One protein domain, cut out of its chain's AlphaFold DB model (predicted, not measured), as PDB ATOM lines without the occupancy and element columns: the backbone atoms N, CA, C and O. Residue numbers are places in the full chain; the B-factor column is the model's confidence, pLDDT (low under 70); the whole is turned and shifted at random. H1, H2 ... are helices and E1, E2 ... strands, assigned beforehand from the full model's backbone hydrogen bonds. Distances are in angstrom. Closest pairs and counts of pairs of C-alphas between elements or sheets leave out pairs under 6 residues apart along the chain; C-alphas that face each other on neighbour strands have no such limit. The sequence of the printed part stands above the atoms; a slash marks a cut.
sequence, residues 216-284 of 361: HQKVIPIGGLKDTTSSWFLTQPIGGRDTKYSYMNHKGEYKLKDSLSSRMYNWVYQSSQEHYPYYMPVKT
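What this domain is: This is residues 216 to 284 of the 361 residues of an uncharacterized protein of Sphingobacterium spiritivorum (UniProt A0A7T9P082). A strongly twisted sheet of four strands is followed by a short helix, H1, which only grazes it, and a looping tail, residues 269 to 284. The order E1, E2, E3, E4 is a meander, each strand the antiparallel neighbour of the one before. The 69 printed residues, under half in named elements, are mixed in class and compact: radius of gyration of the C-alphas 11.4 A, spans 30 by 27 by 18 A.

How they stand to each other: Start at E1, residues 216 to 222; it forms a hairpin with E2, residues 232 to 237, with N 217 and O 236 2.7 A apart. E2 and E3, residues 245 to 249, are a hairpin; N 233 and O 248 are 2.8 A apart. E3 and E4, residues 254 to 260, are a hairpin; N 245 and O 260 are 2.7 A apart. These pairs are within hydrogen-bond range. E1 and E4 are apart. H1, residues 262 to 268, grazes the sheet with residues 262 to 265; its closest C-alpha pair with E3 is Tyr 245 and Ser 262, 7.0 A. Every O i to N i+4 pair in H1 is within hydrogen-bond range.

Where its parts are: Find C-alpha 216 at (-4.703, 18.905, 49.606), where E1 begins its 15.7 A; E2 spans 15.4 A, E3 13.0 A, E4 12.1 A. H1 runs 10.1 A to C-alpha 268 at (-13.322, 15.488, 32.312).

The domain as a whole: The farthest C-alphas, Thr 229 and Gly 240, are 32.6 A apart. The printed part has no cut and no long link. Confidence is under 70 at residues 271 and 273 to 277.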
ATOM      1  N   HIS A 216      -4.206  19.554  50.819       95.00
ATOM      2  CA  HIS A 216      -4.703  18.905  49.606       95.00
ATOM      3  C   HIS A 216      -3.562  18.354  48.748       95.00
ATOM      4  O   HIS A 216      -2.531  18.994  48.574       95.00
ATOM      5  N   GLN A 217      -3.757  17.192  48.132       92.38
ATOM      6  CA  GLN A 217      -2.897  16.677  47.057       92.38
ATOM      7  C   GLN A 217      -3.141  17.363  45.714       92.38
ATOM      8  O   GLN A 217      -2.252  17.388  44.860       92.38
ATOM      9  N   LYS A 218      -4.347  17.897  45.507       91.62
ATOM     10  CA  LYS A 218      -4.735  18.639  44.306       91.62
ATOM     11  C   LYS A 218      -5.666  19.777  44.685       91.62
ATOM     12  O   LYS A 218      -6.599  19.571  45.451       91.62
ATOM     13  N   VAL A 219      -5.437  20.940  44.085       92.88
ATOM     14  CA  VAL A 219      -6.370  22.068  44.054       92.88
ATOM     15  C   VAL A 219      -6.393  22.562  42.615       92.88
ATOM     16  O   VAL A 219      -5.354  22.946  42.080       92.88
ATOM     17  N   ILE A 220      -7.551  22.479  41.966       90.31
ATOM     18  CA  ILE A 220      -7.710  22.805  40.545       90.31
ATOM     19  C   ILE A 220      -8.870  23.792  40.417       90.31
ATOM     20  O   ILE A 220      -9.981  23.432  40.797       90.31
ATOM     21  N   PRO A 221      -8.662  25.010  39.895       89.31
ATOM     22  CA  PRO A 221      -9.741  25.974  39.725       89.31
ATOM     23  C   PRO A 221     -10.632  25.544  38.555       89.31
ATOM     24  O   PRO A 221     -10.138  25.227  37.469       89.31
ATOM     25  N   ILE A 222     -11.945  25.521  38.772       87.19
ATOM     26  CA  ILE A 222     -12.920  25.071  37.772       87.19
ATOM     27  C   ILE A 222     -13.767  26.242  37.262       87.19
ATOM     28  O   ILE A 222     -14.190  27.097  38.036       87.19
ATOM     29  N   GLY A 223     -13.987  26.279  35.947       81.94
ATOM     30  CA  GLY A 223     -14.820  27.261  35.251       81.94
ATOM     31  C   GLY A 223     -16.060  26.637  34.604       81.94
ATOM     32  O   GLY A 223     -16.286  25.429  34.698       81.94
ATOM     33  N   GLY A 224     -16.862  27.477  33.941       78.25
ATOM     34  CA  GLY A 224     -18.054  27.036  33.206       78.25
ATOM     35  C   GLY A 224     -19.196  26.584  34.116       78.25
ATOM     36  O   GLY A 224     -19.872  25.607  33.806       78.25
ATOM     37  N   LEU A 225     -19.370  27.258  35.256       82.81
ATOM     38  CA  LEU A 225     -20.365  26.942  36.285       82.81
ATOM     39  C   LEU A 225     -21.509  27.954  36.300       82.81
ATOM     40  O   LEU A 225     -21.326  29.108  35.916       82.81
ATOM     41  N   LYS A 226     -22.661  27.535  36.838       84.19
ATOM     42  CA  LYS A 226     -23.820  28.412  37.061       84.19
ATOM     43  C   LYS A 226     -23.557  29.494  38.093       84.19
ATOM     44  O   LYS A 226     -24.004  30.627  37.957       84.19
ATOM     45  N   ASP A 227     -22.883  29.105  39.168       80.25
ATOM     46  CA  ASP A 227     -22.480  30.031  40.210       80.25
ATOM     47  C   ASP A 227     -21.251  30.801  39.735       80.25
ATOM     48  O   ASP A 227     -20.126  30.309  39.798       80.25
ATOM     49  N   THR A 228     -21.493  32.013  39.251       77.12
ATOM     50  CA  THR A 228     -20.454  32.956  38.831       77.12
ATOM     51  C   THR A 228     -19.970  33.847  39.974       77.12
ATOM     52  O   THR A 228     -19.051  34.639  39.784       77.12
ATOM     53  N   THR A 229     -20.575  33.731  41.162       74.00
ATOM     54  CA  THR A 229     -20.272  34.578  42.327       74.00
ATOM     55  C   THR A 229     -19.243  33.964  43.266       74.00
ATOM     56  O   THR A 229     -18.702  34.669  44.112       74.00
ATOM     57  N   SER A 230     -18.949  32.669  43.119       81.88
ATOM     58  CA  SER A 230     -17.929  31.982  43.907       81.88
ATOM     59  C   SER A 230     -16.864  31.353  43.022       81.88
ATOM     60  O   SER A 230     -17.171  30.638  42.070       81.88
ATOM     61  N   SER A 231     -15.594  31.505  43.401       90.06
ATOM     62  CA  SER A 231     -14.516  30.679  42.848       90.06
ATOM     63  C   SER A 231     -14.601  29.259  43.412       90.06
ATOM     64  O   SER A 231     -14.509  29.073  44.631       90.06
ATOM     65  N   TRP A 232     -14.776  28.274  42.530       92.06
ATOM     66  CA  TRP A 232     -14.849  26.853  42.865       92.06
ATOM     67  C   TRP A 232     -13.584  26.108  42.444       92.06
ATOM     68  O   TRP A 232     -12.948  26.421  41.435       92.06
ATOM     69  N   PHE A 233     -13.257  25.072  43.210       92.81
ATOM     70  CA  PHE A 233     -12.090  24.228  43.014       92.81
ATOM     71  C   PHE A 233     -12.482  22.756  43.077       92.81
ATOM     72  O   PHE A 233     -13.305  22.353  43.898       92.81
ATOM     73  N   LEU A 234     -11.855  21.936  42.240       93.31
ATOM     74  CA  LEU A 234     -11.796  20.498  42.447       93.31
ATOM     75  C   LEU A 234     -10.609  20.210  43.377       93.31
ATOM     76  O   LEU A 234      -9.459  20.501  43.031       93.31
ATOM     77  N   THR A 235     -10.884  19.660  44.556       94.88
ATOM     78  CA  THR A 235      -9.874  19.385  45.584       94.88
ATOM     79  C   THR A 235      -9.752  17.892  45.843       94.88
ATOM     80  O   THR A 235     -10.748  17.171  45.836       94.88
ATOM     81  N   GLN A 236      -8.535  17.420  46.091       93.94
ATOM     82  CA  GLN A 236      -8.275  16.067  46.586       93.94
ATOM     83  C   GLN A 236      -7.530  16.189  47.914       93.94
ATOM     84  O   GLN A 236      -6.441  16.770  47.903       93.94
ATOM     85  N   PRO A 237      -8.059  15.669  49.032       93.69
ATOM     86  CA  PRO A 237      -7.333  15.677  50.296       93.69
ATOM     87  C   PRO A 237      -6.095  14.774  50.223       93.69
ATOM     88  O   PRO A 237      -5.918  13.990  49.288       93.69
ATOM     89  N   ILE A 238      -5.211  14.886  51.211       91.94
ATOM     90  CA  ILE A 238      -4.050  13.996  51.323       91.94
ATOM     91  C   ILE A 238      -4.513  12.556  51.595       91.94
ATOM     92  O   ILE A 238      -5.181  12.290  52.591       91.94
ATOM     93  N   GLY A 239      -4.129  11.618  50.725       88.38
ATOM     94  CA  GLY A 239      -4.452  10.198  50.872       88.38
ATOM     95  C   GLY A 239      -3.847   9.284  49.794       88.38
ATOM     96  O   GLY A 239      -2.876   9.625  49.123       88.38
ATOM     97  N   GLY A 240      -4.396   8.076  49.646       83.50
ATOM     98  CA  GLY A 240      -3.970   7.093  48.639       83.50
ATOM     99  C   GLY A 240      -4.556   7.333  47.240       83.50
ATOM    100  O   GLY A 240      -5.284   8.297  47.008       83.50
ATOM    101  N   ARG A 241      -4.289   6.411  46.302       77.25
ATOM    102  CA  ARG A 241      -4.775   6.485  44.903       77.25
ATOM    103  C   ARG A 241      -6.301   6.555  44.771       77.25
ATOM    104  O   ARG A 241      -6.794   7.153  43.816       77.25
ATOM    105  N   ASP A 242      -7.019   5.978  45.730       83.56
ATOM    106  CA  ASP A 242      -8.485   5.899  45.727       83.56
ATOM    107  C   ASP A 242      -9.157   7.084  46.428       83.56
ATOM    108  O   ASP A 242     -10.386   7.155  46.491       83.56
ATOM    109  N   THR A 243      -8.359   8.030  46.937       90.38
ATOM    110  CA  THR A 243      -8.869   9.236  47.593       90.38
ATOM    111  C   THR A 243      -9.730  10.015  46.618       90.38
ATOM    112  O   THR A 243      -9.286  10.401  45.530       90.38
ATOM    113  N   LYS A 244     -10.980  10.226  47.012       91.88
ATOM    114  CA  LYS A 244     -11.976  10.896  46.193       91.88
ATOM    115  C   LYS A 244     -11.755  12.405  46.215       91.88
ATOM    116  O   LYS A 244     -11.216  12.969  47.161       91.88
ATOM    117  N   TYR A 245     -12.167  13.046  45.135       93.19
ATOM    118  CA  TYR A 245     -12.184  14.485  44.992       93.19
ATOM    119  C   TYR A 245     -13.508  15.049  45.515       93.19
ATOM    120  O   TYR A 245     -14.532  14.358  45.565       93.19
ATOM    121  N   SER A 246     -13.470  16.332  45.845       95.31
ATOM    122  CA  SER A 246     -14.614  17.155  46.221       95.31
ATOM    123  C   SER A 246     -14.650  18.418  45.370       95.31
ATOM    124  O   SER A 246     -13.614  18.854  44.867       95.31
ATOM    125  N   TYR A 247     -15.816  19.050  45.262       95.12
ATOM    126  CA  TYR A 247     -15.877  20.461  44.896       95.12
ATOM    127  C   TYR A 247     -15.842  21.300  46.171       95.12
ATOM    128  O   TYR A 247     -16.637  21.070  47.078       95.12
ATOM    129  N   MET A 248     -14.937  22.267  46.243       96.44
ATOM    130  CA  MET A 248     -14.784  23.175  47.377       96.44
ATOM    131  C   MET A 248     -14.698  24.601  46.847       96.44
ATOM    132  O   MET A 248     -13.957  24.844  45.897       96.44
ATOM    133  N   ASN A 249     -15.446  25.546  47.409       94.94
ATOM    134  CA  ASN A 249     -15.305  26.954  47.035       94.94
ATOM    135  C   ASN A 249     -14.259  27.674  47.897       94.94
ATOM    136  O   ASN A 249     -13.782  27.148  48.902       94.94
ATOM    137  N   HIS A 250     -13.916  28.904  47.521       91.50
ATOM    138  CA  HIS A 250     -12.948  29.741  48.241       91.50
ATOM    139  C   HIS A 250     -13.336  30.063  49.703       91.50
ATOM    140  O   HIS A 250     -12.485  30.501  50.471       91.50
ATOM    141  N   LYS A 251     -14.599  29.851  50.107       91.94
ATOM    142  CA  LYS A 251     -15.078  30.021  51.494       91.94
ATOM    143  C   LYS A 251     -14.951  28.741  52.326       91.94
ATOM    144  O   LYS A 251     -15.217  28.763  53.524       91.94
ATOM    145  N   GLY A 252     -14.553  27.635  51.698       91.00
ATOM    146  CA  GLY A 252     -14.431  26.320  52.316       91.00
ATOM    147  C   GLY A 252     -15.718  25.495  52.331       91.00
ATOM    148  O   GLY A 252     -15.787  24.473  53.013       91.00
ATOM    149  N   GLU A 253     -16.741  25.910  51.583       94.50
ATOM    150  CA  GLU A 253     -17.979  25.148  51.444       94.50
ATOM    151  C   GLU A 253     -17.791  24.020  50.433       94.50
ATOM    152  O   GLU A 253     -17.212  24.213  49.360       94.50
ATOM    153  N   TYR A 254     -18.319  22.844  50.764       95.62
ATOM    154  CA  TYR A 254     -18.187  21.651  49.940       95.62
ATOM    155  C   TYR A 254     -19.472  21.321  49.184       95.62
ATOM    156  O   TYR A 254     -20.573  21.365  49.733       95.62
ATOM    157  N   LYS A 255     -19.305  20.853  47.949       95.56
ATOM    158  CA  LYS A 255     -20.297  20.088  47.191       95.56
ATOM    159  C   LYS A 255     -19.694  18.753  46.781       95.56
ATOM    160  O   LYS A 255     -18.512  18.674  46.450       95.56
ATOM    161  N   LEU A 256     -20.516  17.701  46.797       93.00
ATOM    162  CA  LEU A 256     -20.091  16.335  46.458       93.00
ATOM    163  C   LEU A 256     -18.793  15.945  47.178       93.00
ATOM    164  O   LEU A 256     -17.835  15.475  46.562       93.00
ATOM    165  N   LYS A 257     -18.767  16.189  48.494       95.00
ATOM    166  CA  LYS A 257     -17.604  15.914  49.332       95.00
ATOM    167  C   LYS A 257     -17.231  14.433  49.241       95.00
ATOM    168  O   LYS A 257     -18.105  13.572  49.334       95.00
ATOM    169  N   ASP A 258     -15.952  14.172  49.002       91.50
ATOM    170  CA  ASP A 258     -15.324  12.853  48.897       91.50
ATOM    171  C   ASP A 258     -16.095  11.887  47.986       91.50
ATOM    172  O   ASP A 258     -16.145  10.678  48.202       91.50
ATOM    173  N   SER A 259     -16.723  12.433  46.942       89.62
ATOM    174  CA  SER A 259     -17.655  11.691  46.096       89.62
ATOM    175  C   SER A 259     -17.126  11.460  44.687       89.62
ATOM    176  O   SER A 259     -17.653  10.590  43.999       89.62
ATOM    177  N   LEU A 260     -16.121  12.199  44.222       90.12
ATOM    178  CA  LEU A 260     -15.703  12.199  42.817       90.12
ATOM    179  C   LEU A 260     -14.451  11.335  42.619       90.12
ATOM    180  O   LEU A 260     -13.504  11.399  43.394       90.12
ATOM    181  N   SER A 261     -14.412  10.499  41.587       87.31
ATOM    182  CA  SER A 261     -13.288   9.580  41.369       87.31
ATOM    183  C   SER A 261     -12.103  10.245  40.662       87.31
ATOM    184  O   SER A 261     -12.261  11.201  39.904       87.31
ATOM    185  N   SER A 262     -10.899   9.694  40.829       81.88
ATOM    186  CA  SER A 262      -9.716  10.121  40.064       81.88
ATOM    187  C   SER A 262      -9.888   9.926  38.550       81.88
ATOM    188  O   SER A 262      -9.384  10.721  37.754       81.88
ATOM    189  N   ARG A 263     -10.670   8.919  38.138       79.69
ATOM    190  CA  ARG A 263     -11.063   8.705  36.736       79.69
ATOM    191  C   ARG A 263     -11.851   9.890  36.183       79.69
ATOM    192  O   ARG A 263     -11.611  10.282  35.044       79.69
ATOM    193  N   MET A 264     -12.751  10.467  36.980       79.81
ATOM    194  CA  MET A 264     -13.507  11.653  36.582       79.81
ATOM    195  C   MET A 264     -12.573  12.831  36.295       79.81
ATOM    196  O   MET A 264     -12.718  13.466  35.258       79.81
ATOM    197  N   TYR A 265     -11.571  13.083  37.143       77.88
ATOM    198  CA  TYR A 265     -10.577  14.129  36.875       77.88
ATOM    199  C   TYR A 265      -9.866  13.923  35.524       77.88
ATOM    200  O   TYR A 265      -9.898  14.815  34.669       77.88
ATOM    201  N   ASN A 266      -9.281  12.737  35.310       74.81
ATOM    202  CA  ASN A 266      -8.511  12.434  34.097       74.81
ATOM    203  C   ASN A 266      -9.360  12.546  32.823       74.81
ATOM    204  O   ASN A 266      -8.877  12.972  31.778       74.81
ATOM    205  N   TRP A 267     -10.634  12.159  32.898       76.38
ATOM    206  CA  TRP A 267     -11.511  12.136  31.732       76.38
ATOM    207  C   TRP A 267     -12.159  13.491  31.425       76.38
ATOM    208  O   TRP A 267     -12.335  13.823  30.254       76.38
ATOM    209  N   VAL A 268     -12.502  14.273  32.455       80.50
ATOM    210  CA  VAL A 268     -13.322  15.488  32.312       80.50
ATOM    211  C   VAL A 268     -12.490  16.757  32.208       80.50
ATOM    212  O   VAL A 268     -12.828  17.632  31.412       80.50
ATOM    213  N   TYR A 269     -11.428  16.873  33.009       79.31
ATOM    214  CA  TYR A 269     -10.744  18.150  33.232       79.31
ATOM    215  C   TYR A 269      -9.314  18.188  32.681       79.31
ATOM    216  O   TYR A 269      -8.855  19.256  32.286       79.31
ATOM    217  N   GLN A 270      -8.608  17.053  32.620       72.62
ATOM    218  CA  GLN A 270      -7.147  17.008  32.426       72.62
ATOM    219  C   GLN A 270      -6.617  17.736  31.175       72.62
ATOM    220  O   GLN A 270      -5.499  18.248  31.208       72.62
ATOM    221  N   SER A 271      -7.387  17.801  30.086       66.88
ATOM    222  CA  SER A 271      -6.963  18.417  28.819       66.88
ATOM    223  C   SER A 271      -7.556  19.806  28.558       66.88
ATOM    224  O   SER A 271      -7.422  20.316  27.451       66.88
ATOM    225  N   SER A 272      -8.245  20.404  29.532       70.12
ATOM    226  CA  SER A 272      -8.971  21.666  29.349       70.12
ATOM    227  C   SER A 272      -8.220  22.861  29.919       70.12
ATOM    228  O   SER A 272      -7.859  22.860  31.091       70.12
ATOM    229  N   GLN A 273      -7.996  23.887  29.101       68.31
ATOM    230  CA  GLN A 273      -7.511  25.195  29.548       68.31
ATOM    231  C   GLN A 273      -8.100  26.252  28.615       68.31
ATOM    232  O   GLN A 273      -7.587  26.460  27.521       68.31
ATOM    233  N   GLU A 274      -9.208  26.874  29.011       62.50
ATOM    234  CA  GLU A 274      -9.857  27.904  28.180       62.50
ATOM    235  C   GLU A 274      -9.357  29.305  28.546       62.50
ATOM    236  O   GLU A 274      -9.008  30.100  27.677       62.50
ATOM    237  N   HIS A 275      -9.198  29.567  29.844       63.03
ATOM    238  CA  HIS A 275      -8.652  30.813  30.368       63.03
ATOM    239  C   HIS A 275      -7.721  30.487  31.527       63.03
ATOM    240  O   HIS A 275      -8.146  30.541  32.675       63.03
ATOM    241  N   TYR A 276      -6.477  30.075  31.251       60.88
ATOM    242  CA  TYR A 276      -5.486  29.811  32.304       60.88
ATOM    243  C   TYR A 276      -5.600  30.869  33.423       60.88
ATOM    244  O   TYR A 276      -5.554  32.062  33.114       60.88
ATOM    245  N   PRO A 277      -5.819  30.473  34.690       65.62
ATOM    246  CA  PRO A 277      -5.586  29.154  35.293       65.62
ATOM    247  C   PRO A 277      -6.760  28.155  35.260       65.62
ATOM    248  O   PRO A 277      -6.613  27.054  35.789       65.62
ATOM    249  N   TYR A 278      -7.918  28.516  34.704       74.75
ATOM    250  CA  TYR A 278      -9.167  27.759  34.850       74.75
ATOM    251  C   TYR A 278      -9.274  26.528  33.940       74.75
ATOM    252  O   TYR A 278      -8.894  26.555  32.766       74.75
ATOM    253  N   TYR A 279      -9.880  25.471  34.487       79.88
ATOM    254  CA  TYR A 279     -10.207  24.225  33.793       79.88
ATOM    255  C   TYR A 279     -11.712  24.151  33.504       79.88
ATOM    256  O   TYR A 279     -12.530  24.364  34.400       79.88
ATOM    257  N   MET A 280     -12.082  23.815  32.266       79.75
ATOM    258  CA  MET A 280     -13.473  23.702  31.802       79.75
ATOM    259  C   MET A 280     -13.812  22.230  31.522       79.75
ATOM    260  O   MET A 280     -13.026  21.543  30.881       79.75
ATOM    261  N   PRO A 281     -14.970  21.698  31.928       76.81
ATOM    262  CA  PRO A 281     -15.336  20.318  31.603       76.81
ATOM    263  C   PRO A 281     -15.434  20.054  30.076       76.81
ATOM    264  O   PRO A 281     -16.463  20.321  29.458       76.81
ATOM    265  N   VAL A 282     -14.395  19.485  29.448       72.75
ATOM    266  CA  VAL A 282     -14.297  19.351  27.968       72.75
ATOM    267  C   VAL A 282     -14.995  18.127  27.389       72.75
ATOM    268  O   VAL A 282     -15.288  18.087  26.199       72.75
ATOM    269  N   LYS A 283     -15.249  17.108  28.212       72.56
ATOM    270  CA  LYS A 283     -15.965  15.885  27.805       72.56
ATOM    271  C   LYS A 283     -17.360  15.805  28.409       72.56
ATOM    272  O   LYS A 283     -17.841  14.717  28.713       72.56
ATOM    273  N   THR A 284     -17.986  16.958  28.624       72.06
ATOM    274  CA  THR A 284     -19.353  17.016  29.135       72.06
ATOM    275  C   THR A 284     -20.333  17.282  28.014       72.06
ATOM    276  O   THR A 284     -20.121  18.142  27.162       72.06
TER     277      THR A 284